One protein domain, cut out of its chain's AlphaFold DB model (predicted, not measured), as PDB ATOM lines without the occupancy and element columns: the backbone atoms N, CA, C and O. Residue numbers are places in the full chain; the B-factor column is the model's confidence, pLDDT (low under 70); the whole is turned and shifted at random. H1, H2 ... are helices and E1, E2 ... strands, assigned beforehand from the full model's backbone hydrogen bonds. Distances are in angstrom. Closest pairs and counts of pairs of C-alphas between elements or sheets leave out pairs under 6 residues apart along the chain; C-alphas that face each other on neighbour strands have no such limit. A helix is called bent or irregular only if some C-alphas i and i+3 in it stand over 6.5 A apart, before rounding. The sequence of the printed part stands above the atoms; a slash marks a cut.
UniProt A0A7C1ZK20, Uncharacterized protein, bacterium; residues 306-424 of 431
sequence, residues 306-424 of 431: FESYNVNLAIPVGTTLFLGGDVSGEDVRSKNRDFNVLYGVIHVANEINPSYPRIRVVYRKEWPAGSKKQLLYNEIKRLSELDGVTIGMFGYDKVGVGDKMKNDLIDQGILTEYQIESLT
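What this domain is: This is residues 306 to 424 of the 431 residues of an uncharacterized protein of bacterium (UniProt A0A7C1ZK20). A strongly twisted sheet of five strands makes a wall, with H3 and H4 packed over one of its faces and no named helix over the other, while E2 and E3 form a long hairpin along one side of the sheet. H2 sits beyond one end of the sheet, the loop of the E2 and E3 hairpin lies at the opposite end, and H1 only grazes the sheet. The printed part has 119 residues with four named helices and five named strands, in the chain order H1, E1, H2, E2, E3, H3, E4, H4, E5. The sheet's order is E3, E2, E1, E4, E5, mixed, and the class is mixed, helices and strands. The whole is compact, with a radius of gyration of the C-alphas of 15.0 A and spans of 46, 32 and 26 A.

How they stand to each other: In the sheet, E1, residues 319 to 326, and E2, residues 340 to 348, are antiparallel inner strands at 149 degrees, with N 324 and O 343 2.9 A apart, within hydrogen-bond range. E3, residues 358 to 367, is an edge strand and forms a hairpin with E2, antiparallel at 161 degrees, with N 344 and O 363 at 2.8 A. E4, residues 389 to 397, is parallel to E1 at 20 degrees, with N 323 and O 393 at 2.8 A. E5, residues 420 to 423, is the other edge strand, parallel to E4 at 27 degrees, with N 421 and O 394 at 2.9 A. From edge to edge the strands' lines turn by 87 degrees. H3, residues 374 to 384, is on the sheet at a height of 8.6 A over the sheet. It lies over E2, with 9 of its 11 C-alphas falling there and 2 on E1, only just short of lying over E1 too, and runs along the strands, at 8 degrees to E2 on the local plane. The closest C-alphas of H3 and E4 are those of Ser 384 and Ile 391, 6.1 A. E3, H3 and E4 form a split strand-helix-strand unit, two strands running the same way with E2 and E1 between them, and its crossover is right-handed. H4, residues 404 to 411, is on the same face as H3, over E5, at a height of 10.2 A over the sheet; the local plane is fitted to 6 C-alphas, only just enough. It runs along the strands, at 5 degrees to E5 on the local plane. The closest C-alphas of H4 and E5 are those of Lys 406 and Ile 420, 6.6 A. E4, H4 and E5 form a strand-helix-strand unit, two parallel neighbour strands joined through a helix, also right-handed. The two helices H3 and H4 on one face give two layers. H3 and H4 are close but not clearly touching, with the C-alphas of Tyr 377 and Leu 409 closest at 7.0 A, at a steep tilt of 50 degrees, the same way. H1, residues 306 to 312, only grazes the sheet with its residues 309 to 312, and H2, residues 332 to 335, is not on it. Every O i to N i+4 pair is within hydrogen-bond range in H3 and H4; H1 has 1 of 3, beside 2 of 4 O i to N i+3 pairs, and H2 is too short for an O i to N i+4 pair.

Where its parts are: H1 begins at C-alpha 306 (53.070, 52.110, -39.735) and is irregular, with C-alphas 309 and 312 7.1 A apart. E1 is 22.5 A long, E2 26.1 A, E3 27.1 A and E4 23.5 A from first to last C-alpha. E3 bends by 52 degrees at residue 362 and E4 by 55 degrees at residue 392. H3, 15.1 A long, begins at C-alpha 374 (24.785, 43.614, -41.252). E5 ends at C-alpha 423 (30.968, 60.932, -32.995).

The domain as a whole: The two C-alphas farthest apart are those of Val 332 and Ile 352, 46.8 A. The printed part has no cut and no long link. Mean pLDDT of the printed part is 89.4; residues 309 to 312, 332 and 334 are under 70.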
ATOM      1  N   PHE A 306      54.300  52.632 -40.340       75.31
ATOM      2  CA  PHE A 306      53.070  52.110 -39.735       75.31
ATOM      3  C   PHE A 306      52.510  50.900 -40.483       75.31
ATOM      4  O   PHE A 306      52.027  49.962 -39.848       75.31
ATOM      5  N   GLU A 307      52.604  50.883 -41.810       71.38
ATOM      6  CA  GLU A 307      52.188  49.744 -42.627       71.38
ATOM      7  C   GLU A 307      53.009  48.490 -42.296       71.38
ATOM      8  O   GLU A 307      52.439  47.412 -42.121       71.38
ATOM      9  N   SER A 308      54.319  48.641 -42.058       73.19
ATOM     10  CA  SER A 308      55.188  47.536 -41.624       73.19
ATOM     11  C   SER A 308      54.796  46.930 -40.264       73.19
ATOM     12  O   SER A 308      55.060  45.754 -40.008       73.19
ATOM     13  N   TYR A 309      54.110  47.689 -39.401       69.06
ATOM     14  CA  TYR A 309      53.615  47.206 -38.107       69.06
ATOM     15  C   TYR A 309      52.250  46.506 -38.192       69.06
ATOM     16  O   TYR A 309      51.881  45.776 -37.270       69.06
ATOM     17  N   ASN A 310      51.512  46.669 -39.296       66.31
ATOM     18  CA  ASN A 310      50.169  46.104 -39.477       66.31
ATOM     19  C   ASN A 310      50.156  44.625 -39.910       66.31
ATOM     20  O   ASN A 310      49.084  44.057 -40.104       66.31
ATOM     21  N   VAL A 311      51.315  43.972 -40.048       61.12
ATOM     22  CA  VAL A 311      51.411  42.601 -40.590       61.12
ATOM     23  C   VAL A 311      50.908  41.531 -39.602       61.12
ATOM     24  O   VAL A 311      50.489  40.460 -40.023       61.12
ATOM     25  N   ASN A 312      50.872  41.828 -38.295       68.44
ATOM     26  CA  ASN A 312      50.469  40.885 -37.239       68.44
ATOM     27  C   ASN A 312      49.419  41.489 -36.287       68.44
ATOM     28  O   ASN A 312      49.638  41.588 -35.076       68.44
ATOM     29  N   LEU A 313      48.283  41.935 -36.827       85.69
ATOM     30  CA  LEU A 313      47.156  42.384 -36.006       85.69
ATOM     31  C   LEU A 313      46.500  41.176 -35.315       85.69
ATOM     32  O   LEU A 313      45.811  40.383 -35.954       85.69
ATOM     33  N   ALA A 314      46.735  41.035 -34.011       89.06
ATOM     34  CA  ALA A 314      46.136  40.004 -33.172       89.06
ATOM     35  C   ALA A 314      45.587  40.624 -31.882       89.06
ATOM     36  O   ALA A 314      46.277  41.401 -31.219       89.06
ATOM     37  N   ILE A 315      44.357  40.251 -31.524       92.62
ATOM     38  CA  ILE A 315      43.685  40.702 -30.302       92.62
ATOM     39  C   ILE A 315      44.207  39.859 -29.127       92.62
ATOM     40  O   ILE A 315      44.013  38.641 -29.144       92.62
ATOM     41  N   PRO A 316      44.874  40.448 -28.118       91.44
ATOM     42  CA  PRO A 316      45.370  39.676 -26.983       91.44
ATOM     43  C   PRO A 316      44.228  39.229 -26.062       91.44
ATOM     44  O   PRO A 316      43.263  39.963 -25.847       91.44
ATOM     45  N   VAL A 317      44.363  38.040 -25.475       92.50
ATOM     46  CA  VAL A 317      43.407  37.510 -24.489       92.50
ATOM     47  C   VAL A 317      43.447  38.357 -23.213       92.50
ATOM     48  O   VAL A 317      44.509  38.823 -22.802       92.50
ATOM     49  N   GLY A 318      42.294  38.545 -22.573       93.38
ATOM     50  CA  GLY A 318      42.158  39.308 -21.330       93.38
ATOM     51  C   GLY A 318      42.165  40.825 -21.526       93.38
ATOM     52  O   GLY A 318      42.475  41.548 -20.582       93.38
ATOM     53  N   THR A 319      41.883  41.320 -22.736       94.19
ATOM     54  CA  THR A 319      41.946  42.756 -23.046       94.19
ATOM     55  C   THR A 319      40.575  43.390 -23.234       94.19
ATOM     56  O   THR A 319      39.620  42.775 -23.712       94.19
ATOM     57  N   THR A 320      40.496  44.672 -22.880       96.38
ATOM     58  CA  THR A 320      39.380  45.530 -23.267       96.38
ATOM     59  C   THR A 320      39.657  46.121 -24.644       96.38
ATOM     60  O   THR A 320      40.637  46.843 -24.831       96.38
ATOM     61  N   LEU A 321      38.793  45.807 -25.602       97.19
ATOM     62  CA  LEU A 321      38.870  46.260 -26.981       97.19
ATOM     63  C   LEU A 321      38.002  47.508 -27.170       97.19
ATOM     64  O   LEU A 321      36.811  47.499 -26.861       97.19
ATOM     65  N   PHE A 322      38.586  48.569 -27.713       97.25
ATOM     66  CA  PHE A 322      37.866  49.765 -28.143       97.25
ATOM     67  C   PHE A 322      37.738  49.722 -29.659       97.25
ATOM     68  O   PHE A 322      38.722  49.516 -30.369       97.25
ATOM     69  N   LEU A 323      36.523  49.863 -30.160       97.19
ATOM     70  CA  LEU A 323      36.213  49.743 -31.572       97.19
ATOM     71  C   LEU A 323      35.960  51.120 -32.176       97.19
ATOM     72  O   LEU A 323      35.344  51.980 -31.551       97.19
ATOM     73  N   GLY A 324      36.404  51.300 -33.414       95.62
ATOM     74  CA  GLY A 324      36.090  52.464 -34.223       95.62
ATOM     75  C   GLY A 324      35.561  52.047 -35.589       95.62
ATOM     76  O   GLY A 324      36.108  51.145 -36.226       95.62
ATOM     77  N   GLY A 325      34.469  52.677 -36.015       93.12
ATOM     78  CA  GLY A 325      33.797  52.397 -37.278       93.12
ATOM     79  C   GLY A 325      33.727  53.627 -38.172       93.12
ATOM     80  O   GLY A 325      33.188  54.655 -37.767       93.12
ATOM     81  N   ASP A 326      34.217  53.492 -39.401       90.12
ATOM     82  CA  ASP A 326      33.876  54.392 -40.502       90.12
ATOM     83  C   ASP A 326      32.915  53.648 -41.429       90.12
ATOM     84  O   ASP A 326      33.219  52.556 -41.919       90.12
ATOM     85  N   VAL A 327      31.701  54.167 -41.571       89.00
ATOM     86  CA  VAL A 327      30.585  53.441 -42.177       89.00
ATOM     87  C   VAL A 327      30.014  54.279 -43.303       89.00
ATOM     88  O   VAL A 327      29.640  55.431 -43.111       89.00
ATOM     89  N   SER A 328      29.886  53.666 -44.479       86.50
ATOM     90  CA  SER A 328      29.346  54.326 -45.664       86.50
ATOM     91  C   SER A 328      27.956  54.910 -45.378       86.50
ATOM     92  O   SER A 328      27.100  54.237 -44.783       86.50
ATOM     93  N   GLY A 329      27.731  56.146 -45.832       81.56
ATOM     94  CA  GLY A 329      26.467  56.859 -45.646       81.56
ATOM     95  C   GLY A 329      25.253  56.125 -46.234       81.56
ATOM     96  O   GLY A 329      25.373  55.264 -47.107       81.56
ATOM     97  N   GLU A 330      24.054  56.457 -45.746       77.00
ATOM     98  CA  GLU A 330      22.807  55.805 -46.180       77.00
ATOM     99  C   GLU A 330      22.368  56.203 -47.598       77.00
ATOM    100  O   GLU A 330      21.572  55.490 -48.218       77.00
ATOM    101  N   ASP A 331      22.870  57.318 -48.128       78.50
ATOM    102  CA  ASP A 331      22.534  57.768 -49.472       78.50
ATOM    103  C   ASP A 331      23.198  56.897 -50.555       78.50
ATOM    104  O   ASP A 331      24.285  56.340 -50.393       78.50
ATOM    105  N   VAL A 332      22.531  56.787 -51.708       69.88
ATOM    106  CA  VAL A 332      22.946  55.914 -52.824       69.88
ATOM    107  C   VAL A 332      24.352  56.250 -53.337       69.88
ATOM    108  O   VAL A 332      25.034  55.382 -53.885       69.88
ATOM    109  N   ARG A 333      24.800  57.502 -53.186       70.75
ATOM    110  CA  ARG A 333      26.102  57.943 -53.679       70.75
ATOM    111  C   ARG A 333      27.219  57.518 -52.731       70.75
ATOM    112  O   ARG A 333      28.202  56.970 -53.224       70.75
ATOM    113  N   SER A 334      27.061  57.726 -51.428       69.56
ATOM    114  CA  SER A 334      28.051  57.331 -50.414       69.56
ATOM    115  C   SER A 334      28.138  55.811 -50.292       69.56
ATOM    116  O   SER A 334      29.222  55.236 -50.366       69.56
ATOM    117  N   LYS A 335      26.990  55.119 -50.279       72.06
ATOM    118  CA  LYS A 335      26.933  53.652 -50.201       72.06
ATOM    119  C   LYS A 335      27.695  52.940 -51.324       72.06
ATOM    120  O   LYS A 335      28.228  51.862 -51.102       72.06
ATOM    121  N   ASN A 336      27.744  53.520 -52.527       73.56
ATOM    122  CA  ASN A 336      28.397  52.923 -53.701       73.56
ATOM    123  C   ASN A 336      29.837  53.411 -53.933       73.56
ATOM    124  O   ASN A 336      30.460  53.003 -54.914       73.56
ATOM    125  N   ARG A 337      30.360  54.295 -53.080       75.25
ATOM    126  CA  ARG A 337      31.717  54.848 -53.212       75.25
ATOM    127  C   ARG A 337      32.606  54.517 -52.026       75.25
ATOM    128  O   ARG A 337      33.788  54.256 -52.239       75.25
ATOM    129  N   ASP A 338      32.033  54.490 -50.830       80.88
ATOM    130  CA  ASP A 338      32.804  54.424 -49.598       80.88
ATOM    131  C   ASP A 338      32.841  52.999 -49.048       80.88
ATOM    132  O   ASP A 338      31.880  52.232 -49.150       80.88
ATOM    133  N   PHE A 339      33.988  52.636 -48.483       88.38
ATOM    134  CA  PHE A 339      34.185  51.358 -47.811       88.38
ATOM    135  C   PHE A 339      33.600  51.447 -46.405       88.38
ATOM    136  O   PHE A 339      33.546  52.519 -45.812       88.38
ATOM    137  N   ASN A 340      33.197  50.306 -45.851       90.94
ATOM    138  CA  ASN A 340      33.005  50.221 -44.407       90.94
ATOM    139  C   ASN A 340      34.315  49.733 -43.798       90.94
ATOM    140  O   ASN A 340      34.888  48.759 -44.288       90.94
ATOM    141  N   VAL A 341      34.777  50.376 -42.736       93.50
ATOM    142  CA  VAL A 341      36.012  50.021 -42.041       93.50
ATOM    143  C   VAL A 341      35.709  49.883 -40.558       93.50
ATOM    144  O   VAL A 341      35.140  50.776 -39.941       93.50
ATOM    145  N   LEU A 342      36.105  48.751 -39.984       95.75
ATOM    146  CA  LEU A 342      36.097  48.511 -38.548       95.75
ATOM    147  C   LEU A 342      37.537  48.310 -38.094       95.75
ATOM    148  O   LEU A 342      38.253  47.463 -38.635       95.75
ATOM    149  N   TYR A 343      37.956  49.054 -37.084       94.75
ATOM    150  CA  TYR A 343      39.240  48.863 -36.427       94.75
ATOM    151  C   TYR A 343      39.042  48.653 -34.929       94.75
ATOM    152  O   TYR A 343      38.081  49.135 -34.335       94.75
ATOM    153  N   GLY A 344      39.949  47.889 -34.331       95.88
ATOM    154  CA  GLY A 344      39.976  47.615 -32.904       95.88
ATOM    155  C   GLY A 344      41.320  48.004 -32.317       95.88
ATOM    156  O   GLY A 344      42.375  47.687 -32.880       95.88
ATOM    157  N   VAL A 345      41.273  48.695 -31.185       95.12
ATOM    158  CA  VAL A 345      42.443  49.202 -30.481       95.12
ATOM    159  C   VAL A 345      42.430  48.803 -29.013       95.12
ATOM    160  O   VAL A 345      41.376  48.627 -28.404       95.12
ATOM    161  N   ILE A 346      43.623  48.688 -28.442       95.00
ATOM    162  CA  ILE A 346      43.834  48.508 -27.005       95.00
ATOM    163  C   ILE A 346      44.714  49.633 -26.471       95.00
ATOM    164  O   ILE A 346      45.531  50.208 -27.199       95.00
ATOM    165  N   HIS A 347      44.578  49.911 -25.181       93.25
ATOM    166  CA  HIS A 347      45.528  50.750 -24.465       93.25
ATOM    167  C   HIS A 347      46.748  49.918 -24.071       93.25
ATOM    168  O   HIS A 347      46.619  48.825 -23.524       93.25
ATOM    169  N   VAL A 348      47.939  50.441 -24.342       90.81
ATOM    170  CA  VAL A 348      49.212  49.854 -23.916       90.81
ATOM    171  C   VAL A 348      49.978  50.858 -23.064       90.81
ATOM    172  O   VAL A 348      49.871  52.073 -23.259       90.81
ATOM    173  N   ALA A 349      50.744  50.351 -22.100       90.38
ATOM    174  CA  ALA A 349      51.563  51.189 -21.238       90.38
ATOM    175  C   ALA A 349      52.517  52.047 -22.081       90.38
ATOM    176  O   ALA A 349      53.109  51.586 -23.060       90.38
ATOM    177  N   ASN A 350      52.651  53.313 -21.706       88.50
ATOM    178  CA  ASN A 350      53.569  54.230 -22.355       88.50
ATOM    179  C   ASN A 350      54.818  54.371 -21.491       88.50
ATOM    180  O   ASN A 350      54.803  55.082 -20.491       88.50
ATOM    181  N   GLU A 351      55.898  53.708 -21.895       90.00
ATOM    182  CA  GLU A 351      57.173  53.707 -21.162       90.00
ATOM    183  C   GLU A 351      57.761  55.115 -20.984       90.00
ATOM    184  O   GLU A 351      58.449  55.382 -20.004       90.00
ATOM    185  N   ILE A 352      57.462  56.031 -21.913       87.25
ATOM    186  CA  ILE A 352      57.974  57.409 -21.890       87.25
ATOM    187  C   ILE A 352      57.115  58.303 -20.994       87.25
ATOM    188  O   ILE A 352      57.628  59.208 -20.342       87.25
ATOM    189  N   ASN A 353      55.801  58.080 -20.982       86.38
ATOM    190  CA  ASN A 353      54.879  58.894 -20.205       86.38
ATOM    191  C   ASN A 353      53.757  58.030 -19.608       86.38
ATOM    192  O   ASN A 353      52.687  57.924 -20.212       86.38
ATOM    193  N   PRO A 354      53.986  57.416 -18.431       89.06
ATOM    194  CA  PRO A 354      53.061  56.448 -17.841       89.06
ATOM    195  C   PRO A 354      51.650  56.984 -17.569       89.06
ATOM    196  O   PRO A 354      50.717  56.191 -17.473       89.06
ATOM    197  N   SER A 355      51.468  58.306 -17.466       88.44
ATOM    198  CA  SER A 355      50.150  58.924 -17.269       88.44
ATOM    199  C   SER A 355      49.300  58.996 -18.543       88.44
ATOM    200  O   SER A 355      48.099  59.236 -18.446       88.44
ATOM    201  N   TYR A 356      49.883  58.749 -19.721       85.19
ATOM    202  CA  TYR A 356      49.180  58.766 -21.004       85.19
ATOM    203  C   TYR A 356      49.387  57.440 -21.740       85.19
ATOM    204  O   TYR A 356      50.420  57.278 -22.398       85.19
ATOM    205  N   PRO A 357      48.441  56.484 -21.659       88.31
ATOM    206  CA  PRO A 357      48.565  55.218 -22.369       88.31
ATOM    207  C   PRO A 357      48.668  55.451 -23.880       88.31
ATOM    208  O   PRO A 357      48.059  56.367 -24.435       88.31
ATOM    209  N   ARG A 358      49.443  54.606 -24.560       87.56
ATOM    210  CA  ARG A 358      49.475  54.580 -26.025       87.56
ATOM    211  C   ARG A 358      48.320  53.738 -26.542       87.56
ATOM    212  O   ARG A 358      47.855  52.819 -25.872       87.56
ATOM    213  N   ILE A 359      47.907  54.021 -27.767       89.38
ATOM    214  CA  ILE A 359      46.897  53.243 -28.475       89.38
ATOM    215  C   ILE A 359      47.619  52.302 -29.437       89.38
ATOM    216  O   ILE A 359      48.481  52.734 -30.202       89.38
ATOM    217  N   ARG A 360      47.271  51.015 -29.401       89.44
ATOM    218  CA  ARG A 360      47.758  50.017 -30.357       89.44
ATOM    219  C   ARG A 360      46.587  49.458 -31.147       89.44
ATOM    220  O   ARG A 360      45.648  48.933 -30.557       89.44
ATOM    221  N   VAL A 361      46.680  49.513 -32.475       90.62
ATOM    222  CA  VAL A 361      45.751  48.809 -33.365       90.62
ATOM    223  C   VAL A 361      46.048  47.313 -33.290       90.62
ATOM    224  O   VAL A 361      47.194  46.891 -33.439       90.62
ATOM    225  N   VAL A 362      45.018  46.518 -33.020       93.44
ATOM    226  CA  VAL A 362      45.102  45.049 -32.897       93.44
ATOM    227  C   VAL A 362      44.138  44.327 -33.826       93.44
ATOM    228  O   VAL A 362      44.174  43.104 -33.930       93.44
ATOM    229  N   TYR A 363      43.276  45.076 -34.508       94.25
ATOM    230  CA  TYR A 363      42.290  44.535 -35.421       94.25
ATOM    231  C   TYR A 363      41.933  45.569 -36.489       94.25
ATOM    232  O   TYR A 363      41.768  46.750 -36.183       94.25
ATOM    233  N   ARG A 364      41.788  45.124 -37.737       93.44
ATOM    234  CA  ARG A 364      41.258  45.923 -38.845       93.44
ATOM    235  C   ARG A 364      40.528  44.996 -39.804       93.44
ATOM    236  O   ARG A 364      41.058  43.952 -40.175       93.44
ATOM    237  N   LYS A 365      39.344  45.405 -40.241       94.50
ATOM    238  CA  LYS A 365      38.606  44.757 -41.320       94.50
ATOM    239  C   LYS A 365      37.909  45.806 -42.165       94.50
ATOM    240  O   LYS A 365      37.344  46.760 -41.639       94.50
ATOM    241  N   GLU A 366      37.968  45.619 -43.473       94.12
ATOM    242  CA  GLU A 366      37.326  46.494 -44.444       94.12
ATOM    243  C   GLU A 366      36.367  45.699 -45.322       94.12
ATOM    244  O   GLU A 366      36.593  44.524 -45.625       94.12
ATOM    245  N   TRP A 367      35.281  46.351 -45.722       94.75
ATOM    246  CA  TRP A 367      34.301  45.811 -46.647       94.75
ATOM    247  C   TRP A 367      34.159  46.763 -47.836       94.75
ATOM    248  O   TRP A 367      33.997  47.969 -47.616       94.75
ATOM    249  N   PRO A 368      34.166  46.246 -49.079       89.88
ATOM    250  CA  PRO A 368      33.999  47.061 -50.275       89.88
ATOM    251  C   PRO A 368      32.714  47.886 -50.265       89.88
ATOM    252  O   PRO A 368      31.721  47.515 -49.622       89.88
ATOM    253  N   ALA A 369      32.711  48.959 -51.052       87.00
ATOM    254  CA  ALA A 369      31.523  49.767 -51.284       87.00
ATOM    255  C   ALA A 369      30.319  48.912 -51.722       87.00
ATOM    256  O   ALA A 369      30.449  47.917 -52.437       87.00
ATOM    257  N   GLY A 370      29.130  49.285 -51.255       83.94
ATOM    258  CA  GLY A 370      27.875  48.569 -51.485       83.94
ATOM    259  C   GLY A 370      27.602  47.420 -50.507       83.94
ATOM    260  O   GLY A 370      26.489  46.883 -50.501       83.94
ATOM    261  N   SER A 371      28.566  47.058 -49.654       89.88
ATOM    262  CA  SER A 371      28.396  46.000 -48.651       89.88
ATOM    263  C   SER A 371      27.255  46.300 -47.671       89.88
ATOM    264  O   SER A 371      26.993  47.443 -47.294       89.88
ATOM    265  N   LYS A 372      26.548  45.251 -47.235       89.75
ATOM    266  CA  LYS A 372      25.461  45.379 -46.254       89.75
ATOM    267  C   LYS A 372      26.039  45.652 -44.861       89.75
ATOM    268  O   LYS A 372      26.890  44.891 -44.409       89.75
ATOM    269  N   LYS A 373      25.496  46.645 -44.143       88.50
ATOM    270  CA  LYS A 373      25.873  46.980 -42.749       88.50
ATOM    271  C   LYS A 373      25.801  45.789 -41.790       88.50
ATOM    272  O   LYS A 373      26.619  45.685 -40.888       88.50
ATOM    273  N   GLN A 374      24.897  44.840 -42.046       92.12
ATOM    274  CA  GLN A 374      24.785  43.614 -41.252       92.12
ATOM    275  C   GLN A 374      26.101  42.825 -41.173       92.12
ATOM    276  O   GLN A 374      26.351  42.163 -40.174       92.12
ATOM    277  N   LEU A 375      26.966  42.904 -42.192       93.88
ATOM    278  CA  LEU A 375      28.284  42.262 -42.146       93.88
ATOM    279  C   LEU A 375      29.178  42.868 -41.061       93.88
ATOM    280  O   LEU A 375      29.892  42.134 -40.387       93.88
ATOM    281  N   LEU A 376      29.102  44.185 -40.872       94.44
ATOM    282  CA  LEU A 376      29.814  44.888 -39.814       94.44
ATOM    283  C   LEU A 376      29.199  44.566 -38.445       94.44
ATOM    284  O   LEU A 376      29.940  44.272 -37.514       94.44
ATOM    285  N   TYR A 377      27.867  44.525 -38.322       95.38
ATOM    286  CA  TYR A 377      27.191  44.158 -37.066       95.38
ATOM    287  C   TYR A 377      27.539  42.733 -36.618       95.38
ATOM    288  O   TYR A 377      27.899  42.510 -35.464       95.38
ATOM    289  N   ASN A 378      27.507  41.780 -37.551       96.81
ATOM    290  CA  ASN A 378      27.907  40.398 -37.294       96.81
ATOM    291  C   ASN A 378      29.378  40.309 -36.870       96.81
ATOM    292  O   ASN A 378      29.727  39.469 -36.046       96.81
ATOM    293  N   GLU A 379      30.237  41.175 -37.411       97.44
ATOM    294  CA  GLU A 379      31.640  41.226 -37.018       97.44
ATOM    295  C   GLU A 379      31.822  41.765 -35.598       97.44
ATOM    296  O   GLU A 379      32.567  41.169 -34.827       97.44
ATOM    297  N   ILE A 380      31.121  42.843 -35.230       97.00
ATOM    298  CA  ILE A 380      31.134  43.374 -33.859       97.00
ATOM    299  C   ILE A 380      30.647  42.299 -32.881       97.00
ATOM    300  O   ILE A 380      31.300  42.063 -31.868       97.00
ATOM    301  N   LYS A 381      29.563  41.589 -33.219       97.19
ATOM    302  CA  LYS A 381      29.049  40.475 -32.414       97.19
ATOM    303  C   LYS A 381      30.071  39.344 -32.260       97.19
ATOM    304  O   LYS A 381      30.318  38.871 -31.156       97.19
ATOM    305  N   ARG A 382      30.733  38.949 -33.352       97.19
ATOM    306  CA  ARG A 382      31.809  37.948 -33.297       97.19
ATOM    307  C   ARG A 382      32.932  38.391 -32.358       97.19
ATOM    308  O   ARG A 382      33.478  37.564 -31.640       97.19
ATOM    309  N   LEU A 383      33.290  39.677 -32.372       96.50
ATOM    310  CA  LEU A 383      34.315  40.232 -31.485       96.50
ATOM    311  C   LEU A 383      33.862  40.281 -30.019       96.50
ATOM    312  O   LEU A 383      34.693  40.052 -29.146       96.50
ATOM    313  N   SER A 384      32.578  40.542 -29.740       94.62
ATOM    314  CA  SER A 384      32.036  40.533 -28.370       94.62
ATOM    315  C   SER A 384      31.962  39.137 -27.754       94.62
ATOM    316  O   SER A 384      31.933  39.011 -26.537       94.62
ATOM    317  N   GLU A 385      31.914  38.099 -28.590       94.62
ATOM    318  CA  GLU A 385      31.840  36.690 -28.181       94.62
ATOM    319  C   GLU A 385      33.227  36.029 -28.055       94.62
ATOM    320  O   GLU A 385      33.314  34.844 -27.740       94.62
ATOM    321  N   LEU A 386      34.321  36.758 -28.313       94.88
ATOM    322  CA  LEU A 386      35.674  36.218 -28.161       94.88
ATOM    323  C   LEU A 386      36.028  36.004 -26.684       94.88
ATOM    324  O   LEU A 386      35.942  36.924 -25.870       94.88
ATOM    325  N   ASP A 387      36.524  34.807 -26.366       94.06
ATOM    326  CA  ASP A 387      36.946  34.451 -25.012       94.06
ATOM    327  C   ASP A 387      38.012  35.413 -24.473       94.06
ATOM    328  O   ASP A 387      39.073  35.630 -25.066       94.06
ATOM    329  N   GLY A 388      37.724  35.989 -23.305       91.56
ATOM    330  CA  GLY A 388      38.616  36.925 -22.631       91.56
ATOM    331  C   GLY A 388      38.718  38.301 -23.296       91.56
ATOM    332  O   GLY A 388      39.604  39.065 -22.928       91.56
ATOM    333  N   VAL A 389      37.852  38.641 -24.251       94.75
ATOM    334  CA  VAL A 389      37.777  39.988 -24.830       94.75
ATOM    335  C   VAL A 389      36.519  40.679 -24.324       94.75
ATOM    336  O   VAL A 389      35.442  40.097 -24.271       94.75
ATOM    337  N   THR A 390      36.636  41.945 -23.940       95.56
ATOM    338  CA  THR A 390      35.478  42.771 -23.574       95.56
ATOM    339  C   THR A 390      35.469  44.023 -24.431       95.56
ATOM    340  O   THR A 390      36.474  44.725 -24.491       95.56
ATOM    341  N   ILE A 391      34.351  44.334 -25.086       96.81
ATOM    342  CA  ILE A 391      34.228  45.594 -25.830       96.81
ATOM    343  C   ILE A 391      33.964  46.724 -24.833       96.81
ATOM    344  O   ILE A 391      32.935  46.732 -24.158       96.81
ATOM    345  N   GLY A 392      34.899  47.669 -24.737       95.81
ATOM    346  CA  GLY A 392      34.777  48.835 -23.861       95.81
ATOM    347  C   GLY A 392      33.864  49.908 -24.450       95.81
ATOM    348  O   GLY A 392      32.922  50.345 -23.800       95.81
ATOM    349  N   MET A 393      34.136  50.309 -25.691       96.88
ATOM    350  CA  MET A 393      33.376  51.330 -26.416       96.88
ATOM    351  C   MET A 393      33.442  51.058 -27.916       96.88
ATOM    352  O   MET A 393      34.457  50.565 -28.409       96.88
ATOM    353  N   PHE A 394      32.392  51.424 -28.636       97.06
ATOM    354  CA  PHE A 394      32.337  51.486 -30.083       97.06
ATOM    355  C   PHE A 394      32.019  52.915 -30.527       97.06
ATOM    356  O   PHE A 394      30.885  53.378 -30.406       97.06
ATOM    357  N   GLY A 395      33.035  53.605 -31.043       95.19
ATOM    358  CA  GLY A 395      32.899  54.923 -31.650       95.19
ATOM    359  C   GLY A 395      32.600  54.818 -33.143       95.19
ATOM    360  O   GLY A 395      33.257  54.049 -33.843       95.19
ATOM    361  N   TYR A 396      31.656  55.596 -33.667       93.38
ATOM    362  CA  TYR A 396      31.431  55.668 -35.117       93.38
ATOM    363  C   TYR A 396      31.124  57.086 -35.589       93.38
ATOM    364  O   TYR A 396      30.573  57.886 -34.830       93.38
ATOM    365  N   ASP A 397      31.470  57.397 -36.842       88.00
ATOM    366  CA  ASP A 397      31.095  58.680 -37.443       88.00
ATOM    367  C   ASP A 397      29.584  58.718 -37.702       88.00
ATOM    368  O   ASP A 397      29.027  57.959 -38.503       88.00
ATOM    369  N   LYS A 398      28.895  59.609 -36.988       88.12
ATOM    370  CA  LYS A 398      27.450  59.795 -37.102       88.12
ATOM    371  C   LYS A 398      27.070  60.421 -38.444       88.12
ATOM    372  O   LYS A 398      25.939  60.224 -38.904       88.12
ATOM    373  N   VAL A 399      27.957  61.197 -39.066       80.88
ATOM    374  CA  VAL A 399      27.642  61.949 -40.286       80.88
ATOM    375  C   VAL A 399      27.369  60.976 -41.440       80.88
ATOM    376  O   VAL A 399      28.188  60.142 -41.790       80.88
ATOM    377  N   GLY A 400      26.174  61.055 -42.029       74.62
ATOM    378  CA  GLY A 400      25.746  60.187 -43.138       74.62
ATOM    379  C   GLY A 400      25.094  58.859 -42.725       74.62
ATOM    380  O   GLY A 400      24.364  58.276 -43.527       74.62
ATOM    381  N   VAL A 401      25.281  58.406 -41.482       83.06
ATOM    382  CA  VAL A 401      24.739  57.130 -40.966       83.06
ATOM    383  C   VAL A 401      23.627  57.349 -39.933       83.06
ATOM    384  O   VAL A 401      22.670  56.574 -39.881       83.06
ATOM    385  N   GLY A 402      23.724  58.424 -39.146       85.81
ATOM    386  CA  GLY A 402      22.761  58.801 -38.113       85.81
ATOM    387  C   GLY A 402      22.764  57.887 -36.881       85.81
ATOM    388  O   GLY A 402      23.656  57.064 -36.678       85.81
ATOM    389  N   ASP A 403      21.732  58.024 -36.044       90.00
ATOM    390  CA  ASP A 403      21.553  57.213 -34.823       90.00
ATOM    391  C   ASP A 403      21.009  55.804 -35.104       90.00
ATOM    392  O   ASP A 403      20.944  54.961 -34.216       90.00
ATOM    393  N   LYS A 404      20.656  55.510 -36.357       90.25
ATOM    394  CA  LYS A 404      20.119  54.207 -36.755       90.25
ATOM    395  C   LYS A 404      21.085  53.062 -36.463       90.25
ATOM    396  O   LYS A 404      20.653  52.014 -36.016       90.25
ATOM    397  N   MET A 405      22.386  53.277 -36.659       91.12
ATOM    398  CA  MET A 405      23.400  52.273 -36.328       91.12
ATOM    399  C   MET A 405      23.444  51.972 -34.827       91.12
ATOM    400  O   MET A 405      23.488  50.808 -34.443       91.12
ATOM    401  N   LYS A 406      23.401  53.015 -33.988       94.00
ATOM    402  CA  LYS A 406      23.306  52.866 -32.532       94.00
ATOM    403  C   LYS A 406      22.069  52.044 -32.160       94.00
ATOM    404  O   LYS A 406      22.194  51.075 -31.420       94.00
ATOM    405  N   ASN A 407      20.911  52.397 -32.713       94.81
ATOM    406  CA  ASN A 407      19.652  51.708 -32.428       94.81
ATOM    407  C   ASN A 407      19.690  50.242 -32.888       94.81
ATOM    408  O   ASN A 407      19.385  49.362 -32.096       94.81
ATOM    409  N   ASP A 408      20.167  49.965 -34.108       94.50
ATOM    410  CA  ASP A 408      20.285  48.601 -34.638       94.50
ATOM    411  C   ASP A 408      21.165  47.703 -33.745       94.50
ATOM    412  O   ASP A 408      20.850  46.531 -33.543       94.50
ATOM    413  N   LEU A 409      22.278  48.233 -33.221       95.12
ATOM    414  CA  LEU A 409      23.195  47.491 -32.348       95.12
ATOM    415  C   LEU A 409      22.573  47.178 -30.979       95.12
ATOM    416  O   LEU A 409      22.812  46.091 -30.446       95.12
ATOM    417  N   ILE A 410      21.771  48.102 -30.439       96.19
ATOM    418  CA  ILE A 410      21.040  47.927 -29.175       96.19
ATOM    419  C   ILE A 410      19.891  46.934 -29.362       96.19
ATOM    420  O   ILE A 410      19.787  45.969 -28.604       96.19
ATOM    421  N   ASP A 411      19.072  47.119 -30.398       96.06
ATOM    422  CA  ASP A 411      17.895  46.290 -30.681       96.06
ATOM    423  C   ASP A 411      18.279  44.830 -30.966       96.06
ATOM    424  O   ASP A 411      17.545  43.903 -30.622       96.06
ATOM    425  N   GLN A 412      19.454  44.603 -31.562       95.38
ATOM    426  CA  GLN A 412      20.002  43.263 -31.801       95.38
ATOM    427  C   GLN A 412      20.733  42.669 -30.586       95.38
ATOM    428  O   GLN A 412      21.225  41.540 -30.670       95.38
ATOM    429  N   GLY A 413      20.834  43.404 -29.474       94.94
ATOM    430  CA  GLY A 413      21.540  42.973 -28.267       94.94
ATOM    431  C   GLY A 413      23.042  42.765 -28.477       94.94
ATOM    432  O   GLY A 413      23.636  41.931 -27.798       94.94
ATOM    433  N   ILE A 414      23.648  43.468 -29.442       95.50
ATOM    434  CA  ILE A 414      25.079  43.344 -29.763       95.50
ATOM    435  C   ILE A 414      25.908  44.194 -28.799       95.50
ATOM    436  O   ILE A 414      26.933  43.737 -28.301       95.50
ATOM    437  N   LEU A 415      25.465  45.424 -28.529       96.19
ATOM    438  CA  LEU A 415      26.098  46.342 -27.581       96.19
ATOM    439  C   LEU A 415      25.034  47.045 -26.742       96.19
ATOM    440  O   LEU A 415      23.912  47.271 -27.192       96.19
ATOM    441  N   THR A 416      25.406  47.424 -25.525       95.75
ATOM    442  CA  THR A 416      24.574  48.289 -24.683       95.75
ATOM    443  C   THR A 416      24.761  49.759 -25.059       95.75
ATOM    444  O   THR A 416      25.761  50.137 -25.666       95.75
ATOM    445  N   GLU A 417      23.819  50.616 -24.662       94.00
ATOM    446  CA  GLU A 417      23.887  52.054 -24.956       94.00
ATOM    447  C   GLU A 417      25.185  52.713 -24.455       94.00
ATOM    448  O   GLU A 417      25.768  53.527 -25.165       94.00
ATOM    449  N   TYR A 418      25.680  52.319 -23.279       94.44
ATOM    450  CA  TYR A 418      26.912  52.864 -22.689       94.44
ATOM    451  C   TYR A 418      28.195  52.423 -23.404       94.44
ATOM    452  O   TYR A 418      29.262  52.955 -23.114       94.44
ATOM    453  N   GLN A 419      28.101  51.449 -24.312       95.50
ATOM    454  CA  GLN A 419      29.219  50.961 -25.116       95.50
ATOM    455  C   GLN A 419      29.229  51.578 -26.519       95.50
ATOM    456  O   GLN A 419      30.016  51.134 -27.350       95.50
ATOM    457  N   ILE A 420      28.362  52.550 -26.823       95.81
ATOM    458  CA  ILE A 420      28.266  53.159 -28.153       95.81
ATOM    459  C   ILE A 420      28.446  54.674 -28.046       95.81
ATOM    460  O   ILE A 420      27.680  55.356 -27.369       95.81
ATOM    461  N   GLU A 421      29.407  55.210 -28.796       94.44
ATOM    462  CA  GLU A 421      29.676  56.642 -28.889       94.44
ATOM    463  C   GLU A 421      29.483  57.132 -30.330       94.44
ATOM    464  O   GLU A 421      30.229  56.792 -31.250       94.44
ATOM    465  N   SER A 422      28.450  57.946 -30.544       90.69
ATOM    466  CA  SER A 422      28.183  58.561 -31.845       90.69
ATOM    467  C   SER A 422      29.005  59.845 -31.986       90.69
ATOM    468  O   SER A 422      28.679  60.875 -31.392       90.69
ATOM    469  N   LEU A 423      30.062  59.804 -32.793       87.75
ATOM    470  CA  LEU A 423      30.968  60.932 -32.995       87.75
ATOM    471  C   LEU A 423      30.375  61.891 -34.026       87.75
ATOM    472  O   LEU A 423      29.995  61.485 -35.121       87.75
ATOM    473  N   THR A 424      30.291  63.178 -33.686       78.69
ATOM    474  CA  THR A 424      29.843  64.215 -34.625       78.69
ATOM    475  C   THR A 424      30.947  65.251 -34.760       78.69
ATOM    476  O   THR A 424      31.199  66.015 -33.831       78.69
TER     477      THR A 424